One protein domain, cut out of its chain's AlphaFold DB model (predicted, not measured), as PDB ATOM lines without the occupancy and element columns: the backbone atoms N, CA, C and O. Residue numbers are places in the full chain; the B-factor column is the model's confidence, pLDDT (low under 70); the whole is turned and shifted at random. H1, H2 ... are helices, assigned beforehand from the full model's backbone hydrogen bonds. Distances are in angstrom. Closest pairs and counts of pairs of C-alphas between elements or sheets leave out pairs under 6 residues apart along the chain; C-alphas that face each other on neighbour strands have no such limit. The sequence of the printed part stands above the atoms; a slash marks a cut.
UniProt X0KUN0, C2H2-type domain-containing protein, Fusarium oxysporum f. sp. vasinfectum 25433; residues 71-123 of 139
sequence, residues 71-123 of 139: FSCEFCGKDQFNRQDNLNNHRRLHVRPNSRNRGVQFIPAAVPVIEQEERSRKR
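AT A GLANCE: This is residues 71 to 123 of the 139 residues of the protein "C2H2-type domain-containing protein" of Fusarium oxysporum f. sp. vasinfectum 25433 (UniProt X0KUN0). Two helices make an open V, the last turn of H1 meeting the first part of H2, with long loops making up much of the rest. Residues 71 to 83 form a loop that folds back beside H1, the link of residues 94 to 109 swings out beyond the end of H1 and returns to H2, and residues 116 to 123 of H2 stick out as a free arm. The printed part has 53 residues with two named helices, H1 then H2, and no named strand. Its class is all helix, though under half of the residues, 24 of 53, are in named elements. The whole is compact, with a radius of gyration of the C-alphas of 10.9 A and spans of 30 by 22 by 18 A.

IN THESE COORDINATES: Residues 71 to 83 hold no named element. H1, residues 84 to 93, begins with C-alpha 84 at (108.315, 114.978, 173.915) and is 14.5 A long from first to last C-alpha. H2, residues 110 to 123, is 20.0 A long and ends with C-alpha 123 at (122.205, 122.024, 187.423).

HOW THE PARTS SIT: H1 and H2 only just touch, with 3 pairs of C-alphas within 8 A. The closest C-alphas are those of Arg 92 and Ile 114, 7.1 A apart, and H2 touches H1 with residues 110 to 114 alone. The helices run opposite ways at a steep tilt of 56 degrees. In H1 and H2 every O i to N i+4 pair is within hydrogen-bond range.

THE WHOLE: The C-alphas of Gly 103 and Arg 123, the two farthest apart, are 31.7 A apart. The printed part has no cut. The link from H1 to H2, 16 residues, is long. The mean pLDDT of the printed part is 88.2, and no printed residue is under 70.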
ATOM      1  N   PHE A  71     101.855 116.610 171.330       89.88
ATOM      2  CA  PHE A  71     102.586 117.651 172.031       89.88
ATOM      3  C   PHE A  71     102.657 118.873 171.119       89.88
ATOM      4  O   PHE A  71     102.930 118.735 169.924       89.88
ATOM      5  N   SER A  72     102.424 120.056 171.680       93.31
ATOM      6  CA  SER A  72     102.423 121.320 170.948       93.31
ATOM      7  C   SER A  72     103.589 122.219 171.345       93.31
ATOM      8  O   SER A  72     104.085 122.192 172.470       93.31
ATOM      9  N   CYS A  73     104.065 122.999 170.379       93.44
ATOM     10  CA  CYS A  73     105.063 124.030 170.601       93.44
ATOM     11  C   CYS A  73     104.390 125.309 171.093       93.44
ATOM     12  O   CYS A  73     103.608 125.908 170.364       93.44
ATOM     13  N   GLU A  74     104.752 125.756 172.292       93.00
ATOM     14  CA  GLU A  74     104.256 127.006 172.886       93.00
ATOM     15  C   GLU A  74     104.648 128.261 172.084       93.00
ATOM     16  O   GLU A  74     103.960 129.270 172.152       93.00
ATOM     17  N   PHE A  75     105.720 128.197 171.283       91.94
ATOM     18  CA  PHE A  75     106.225 129.351 170.532       91.94
ATOM     19  C   PHE A  75     105.590 129.526 169.150       91.94
ATOM     20  O   PHE A  75     105.458 130.646 168.674       91.94
ATOM     21  N   CYS A  76     105.250 128.429 168.467       92.44
ATOM     22  CA  CYS A  76     104.739 128.479 167.091       92.44
ATOM     23  C   CYS A  76     103.451 127.682 166.870       92.44
ATOM     24  O   CYS A  76     103.020 127.523 165.730       92.44
ATOM     25  N   GLY A  77     102.869 127.115 167.927       89.81
ATOM     26  CA  GLY A  77     101.604 126.381 167.879       89.81
ATOM     27  C   GLY A  77     101.658 125.014 167.191       89.81
ATOM     28  O   GLY A  77     100.668 124.291 167.227       89.81
ATOM     29  N   LYS A  78     102.787 124.607 166.588       90.44
ATOM     30  CA  LYS A  78     102.899 123.308 165.899       90.44
ATOM     31  C   LYS A  78     102.623 122.152 166.864       90.44
ATOM     32  O   LYS A  78     103.342 121.993 167.846       90.44
ATOM     33  N   ASP A  79     101.642 121.316 166.540       88.50
ATOM     34  CA  ASP A  79     101.090 120.246 167.388       88.50
ATOM     35  C   ASP A  79     101.334 118.827 166.833       88.50
ATOM     36  O   ASP A  79     100.853 117.825 167.365       88.50
ATOM     37  N   GLN A  80     102.123 118.724 165.762       85.50
ATOM     38  CA  GLN A  80     102.385 117.478 165.034       85.50
ATOM     39  C   GLN A  80     103.431 116.575 165.714       85.50
ATOM     40  O   GLN A  80     103.993 115.668 165.089       85.50
ATOM     41  N   PHE A  81     103.737 116.809 166.991       89.50
ATOM     42  CA  PHE A  81     104.728 116.033 167.722       89.50
ATOM     43  C   PHE A  81     104.046 114.913 168.489       89.50
ATOM     44  O   PHE A  81     103.278 115.151 169.408       89.50
ATOM     45  N   ASN A  82     104.396 113.673 168.164       85.12
ATOM     46  CA  ASN A  82     103.931 112.501 168.907       85.12
ATOM     47  C   ASN A  82     104.853 112.089 170.060       85.12
ATOM     48  O   ASN A  82     104.645 111.060 170.700       85.12
ATOM     49  N   ARG A  83     105.924 112.858 170.290       86.75
ATOM     50  CA  ARG A  83     106.951 112.571 171.291       86.75
ATOM     51  C   ARG A  83     107.529 113.854 171.876       86.75
ATOM     52  O   ARG A  83     107.884 114.770 171.132       86.75
ATOM     53  N   GLN A  84     107.749 113.843 173.187       86.50
ATOM     54  CA  GLN A  84     108.315 114.978 173.915       86.50
ATOM     55  C   GLN A  84     109.741 115.332 173.473       86.50
ATOM     56  O   GLN A  84     110.099 116.506 173.396       86.50
ATOM     57  N   ASP A  85     110.576 114.342 173.143       87.94
ATOM     58  CA  ASP A  85     111.947 114.602 172.692       87.94
ATOM     59  C   ASP A  85     111.992 115.266 171.310       87.94
ATOM     60  O   ASP A  85     112.819 116.150 171.076       87.94
ATOM     61  N   ASN A  86     111.053 114.907 170.426       90.94
ATOM     62  CA  ASN A  86     110.892 115.566 169.133       90.94
ATOM     63  C   ASN A  86     110.469 117.031 169.314       90.94
ATOM     64  O   ASN A  86     111.067 117.904 168.684       90.94
ATOM     65  N   LEU A  87     109.502 117.305 170.201       92.69
ATOM     66  CA  LEU A  87     109.089 118.670 170.539       92.69
ATOM     67  C   LEU A  87     110.259 119.482 171.114       92.69
ATOM     68  O   LEU A  87     110.518 120.599 170.673       92.69
ATOM     69  N   ASN A  88     111.016 118.924 172.061       91.50
ATOM     70  CA  ASN A  88     112.144 119.635 172.662       91.50
ATOM     71  C   ASN A  88     113.254 119.937 171.639       91.50
ATOM     72  O   ASN A  88     113.860 121.006 171.681       91.50
ATOM     73  N   ASN A  89     113.517 119.019 170.704       91.31
ATOM     74  CA  ASN A  89     114.441 119.282 169.603       91.31
ATOM     75  C   ASN A  89     113.903 120.364 168.657       91.31
ATOM     76  O   ASN A  89     114.661 121.219 168.217       91.31
ATOM     77  N   HIS A  90     112.600 120.353 168.375       92.81
ATOM     78  CA  HIS A  90     111.960 121.395 167.582       92.81
ATOM     79  C   HIS A  90     112.066 122.778 168.238       92.81
ATOM     80  O   HIS A  90     112.476 123.719 167.567       92.81
ATOM     81  N   ARG A  91     111.800 122.887 169.547       92.69
ATOM     82  CA  ARG A  91     111.947 124.137 170.314       92.69
ATOM     83  C   ARG A  91     113.347 124.732 170.146       92.69
ATOM     84  O   ARG A  91     113.481 125.904 169.824       92.69
ATOM     85  N   ARG A  92     114.394 123.907 170.236       92.19
ATOM     86  CA  ARG A  92     115.788 124.349 170.033       92.19
ATOM     87  C   ARG A  92     116.063 124.926 168.646       92.19
ATOM     88  O   ARG A  92     116.940 125.774 168.521       92.19
ATOM     89  N   LEU A  93     115.336 124.495 167.617       92.56
ATOM     90  CA  LEU A  93     115.501 125.034 166.264       92.56
ATOM     91  C   LEU A  93     114.983 126.471 166.138       92.56
ATOM     92  O   LEU A  93     115.446 127.173 165.247       92.56
ATOM     93  N   HIS A  94     114.101 126.925 167.036       92.19
ATOM     94  CA  HIS A  94     113.708 128.336 167.113       92.19
ATOM     95  C   HIS A  94     114.826 129.246 167.624       92.19
ATOM     96  O   HIS A  94     114.770 130.444 167.385       92.19
ATOM     97  N   VAL A  95     115.827 128.699 168.319       91.75
ATOM     98  CA  VAL A  95     116.970 129.459 168.853       91.75
ATOM     99  C   VAL A  95     118.204 129.255 167.989       91.75
ATOM    100  O   VAL A  95     118.956 130.187 167.727       91.75
ATOM    101  N   ARG A  96     118.411 128.024 167.519       87.12
ATOM    102  CA  ARG A  96     119.559 127.657 166.698       87.12
ATOM    103  C   ARG A  96     119.075 126.942 165.436       87.12
ATOM    104  O   ARG A  96     119.052 125.704 165.413       87.12
ATOM    105  N   PRO A  97     118.645 127.699 164.411       80.94
ATOM    106  CA  PRO A  97     118.175 127.115 163.165       80.94
ATOM    107  C   PRO A  97     119.289 126.279 162.530       80.94
ATOM    108  O   PRO A  97     120.466 126.627 162.560       80.94
ATOM    109  N   ASN A  98     118.915 125.124 161.987       80.88
ATOM    110  CA  ASN A  98     119.830 124.223 161.294       80.88
ATOM    111  C   ASN A  98     119.504 124.260 159.802       80.88
ATOM    112  O   ASN A  98     118.333 124.191 159.430       80.88
ATOM    113  N   SER A  99     120.528 124.263 158.949       77.19
ATOM    114  CA  SER A  99     120.415 124.228 157.487       77.19
ATOM    115  C   SER A  99     119.519 123.095 156.960       77.19
ATOM    116  O   SER A  99     118.937 123.225 155.882       77.19
ATOM    117  N   ARG A 100     119.384 121.992 157.717       79.75
ATOM    118  CA  ARG A 100     118.504 120.849 157.396       79.75
ATOM    119  C   ARG A 100     117.021 121.082 157.710       79.75
ATOM    120  O   ARG A 100     116.181 120.427 157.106       79.75
ATOM    121  N   ASN A 101     116.690 122.006 158.612       73.62
ATOM    122  CA  ASN A 101     115.318 122.270 159.059       73.62
ATOM    123  C   ASN A 101     114.925 123.728 158.783       73.62
ATOM    124  O   ASN A 101     114.641 124.487 159.704       73.62
ATOM    125  N   ARG A 102     114.869 124.099 157.496       72.75
ATOM    126  CA  ARG A 102     114.525 125.463 157.042       72.75
ATOM    127  C   ARG A 102     113.079 125.892 157.345       72.75
ATOM    128  O   ARG A 102     112.766 127.064 157.248       72.75
ATOM    129  N   GLY A 103     112.194 124.965 157.720       81.44
ATOM    130  CA  GLY A 103     110.779 125.241 158.019       81.44
ATOM    131  C   GLY A 103     110.483 125.682 159.461       81.44
ATOM    132  O   GLY A 103     109.337 125.562 159.913       81.44
ATOM    133  N   VAL A 104     111.502 126.094 160.220       88.00
ATOM    134  CA  VAL A 104     111.370 126.575 161.603       88.00
ATOM    135  C   VAL A 104     112.000 127.958 161.689       88.00
ATOM    136  O   VAL A 104     113.201 128.095 161.480       88.00
ATOM    137  N   GLN A 105     111.180 128.963 161.990       89.00
ATOM    138  CA  GLN A 105     111.637 130.345 162.096       89.00
ATOM    139  C   GLN A 105     112.351 130.597 163.418       89.00
ATOM    140  O   GLN A 105     112.012 129.985 164.433       89.00
ATOM    141  N   PHE A 106     113.317 131.514 163.412       91.81
ATOM    142  CA  PHE A 106     113.922 132.005 164.644       91.81
ATOM    143  C   PHE A 106     112.885 132.796 165.450       91.81
ATOM    144  O   PHE A 106     112.209 133.662 164.898       91.81
ATOM    145  N   ILE A 107     112.738 132.487 166.741       91.44
ATOM    146  CA  ILE A 107     111.805 133.178 167.643       91.44
ATOM    147  C   ILE A 107     112.615 133.726 168.823       91.44
ATOM    148  O   ILE A 107     112.974 132.949 169.711       91.44
ATOM    149  N   PRO A 108     112.888 135.045 168.875       91.50
ATOM    150  CA  PRO A 108     113.689 135.654 169.941       91.50
ATOM    151  C   PRO A 108     113.145 135.374 171.348       91.50
ATOM    152  O   PRO A 108     113.910 135.082 172.264       91.50
ATOM    153  N   ALA A 109     111.818 135.368 171.510       91.06
ATOM    154  CA  ALA A 109     111.160 135.068 172.784       91.06
ATOM    155  C   ALA A 109     111.435 133.639 173.301       91.06
ATOM    156  O   ALA A 109     111.332 133.386 174.500       91.06
ATOM    157  N   ALA A 110     111.822 132.703 172.426       90.25
ATOM    158  CA  ALA A 110     112.148 131.333 172.814       90.25
ATOM    159  C   ALA A 110     113.551 131.197 173.430       90.25
ATOM    160  O   ALA A 110     113.800 130.239 174.165       90.25
ATOM    161  N   VAL A 111     114.464 132.139 173.157       92.44
ATOM    162  CA  VAL A 111     115.863 132.106 173.618       92.44
ATOM    163  C   VAL A 111     115.967 132.047 175.148       92.44
ATOM    164  O   VAL A 111     116.483 131.043 175.647       92.44
ATOM    165  N   PRO A 112     115.429 133.016 175.920       92.94
ATOM    166  CA  PRO A 112     115.591 133.008 177.375       92.94
ATOM    167  C   PRO A 112     114.932 131.787 178.029       92.94
ATOM    168  O   PRO A 112     115.491 131.202 178.957       92.94
ATOM    169  N   VAL A 113     113.778 131.350 177.512       91.81
ATOM    170  CA  VAL A 113     113.047 130.184 178.028       91.81
ATOM    171  C   VAL A 113     113.870 128.908 177.852       91.81
ATOM    172  O   VAL A 113     114.070 128.148 178.803       91.81
ATOM    173  N   ILE A 114     114.388 128.673 176.645       90.94
ATOM    174  CA  ILE A 114     115.137 127.452 176.334       90.94
ATOM    175  C   ILE A 114     116.478 127.439 177.071       90.94
ATOM    176  O   ILE A 114     116.831 126.416 177.660       90.94
ATOM    177  N   GLU A 115     117.197 128.561 177.121       90.31
ATOM    178  CA  GLU A 115     118.473 128.647 177.840       90.31
ATOM    179  C   GLU A 115     118.309 128.447 179.355       90.31
ATOM    180  O   GLU A 115     119.104 127.731 179.980       90.31
ATOM    181  N   GLN A 116     117.255 129.007 179.958       90.62
ATOM    182  CA  GLN A 116     116.947 128.808 181.376       90.62
ATOM    183  C   GLN A 116     116.611 127.345 181.687       90.62
ATOM    184  O   GLN A 116     117.078 126.791 182.695       90.62
ATOM    185  N   GLU A 117     115.841 126.683 180.823       89.44
ATOM    186  CA  GLU A 117     115.556 125.256 180.963       89.44
ATOM    187  C   GLU A 117     116.809 124.392 180.802       89.44
ATOM    188  O   GLU A 117     116.976 123.403 181.521       89.44
ATOM    189  N   GLU A 118     117.704 124.725 179.873       88.06
ATOM    190  CA  GLU A 118     118.964 123.998 179.688       88.06
ATOM    191  C   GLU A 118     119.905 124.184 180.878       88.06
ATOM    192  O   GLU A 118     120.478 123.204 181.367       88.06
ATOM    193  N   ARG A 119     119.991 125.400 181.426       87.06
ATOM    194  CA  ARG A 119     120.719 125.688 182.669       87.06
ATOM    195  C   ARG A 119     120.143 124.907 183.849       87.06
ATOM    196  O   ARG A 119     120.899 124.303 184.611       87.06
ATOM    197  N   SER A 120     118.819 124.860 183.971       88.00
ATOM    198  CA  SER A 120     118.128 124.086 185.007       88.00
ATOM    199  C   SER A 120     118.398 122.587 184.868       88.00
ATOM    200  O   SER A 120     118.703 121.920 185.857       88.00
ATOM    201  N   ARG A 121     118.364 122.056 183.639       84.12
ATOM    202  CA  ARG A 121     118.708 120.656 183.342       84.12
ATOM    203  C   ARG A 121     120.175 120.344 183.631       84.12
ATOM    204  O   ARG A 121     120.458 119.259 184.124       84.12
ATOM    205  N   LYS A 122     121.097 121.276 183.369       80.25
ATOM    206  CA  LYS A 122     122.531 121.134 183.673       80.25
ATOM    207  C   LYS A 122     122.793 121.124 185.181       80.25
ATOM    208  O   LYS A 122     123.576 120.303 185.635       80.25
ATOM    209  N   ARG A 123     122.113 121.984 185.950       77.94
ATOM    210  CA  ARG A 123     122.205 122.024 187.423       77.94
ATOM    211  C   ARG A 123     121.605 120.783 188.084       77.94
ATOM    212  O   ARG A 123     122.154 120.295 189.060       77.94
TER     213      ARG A 123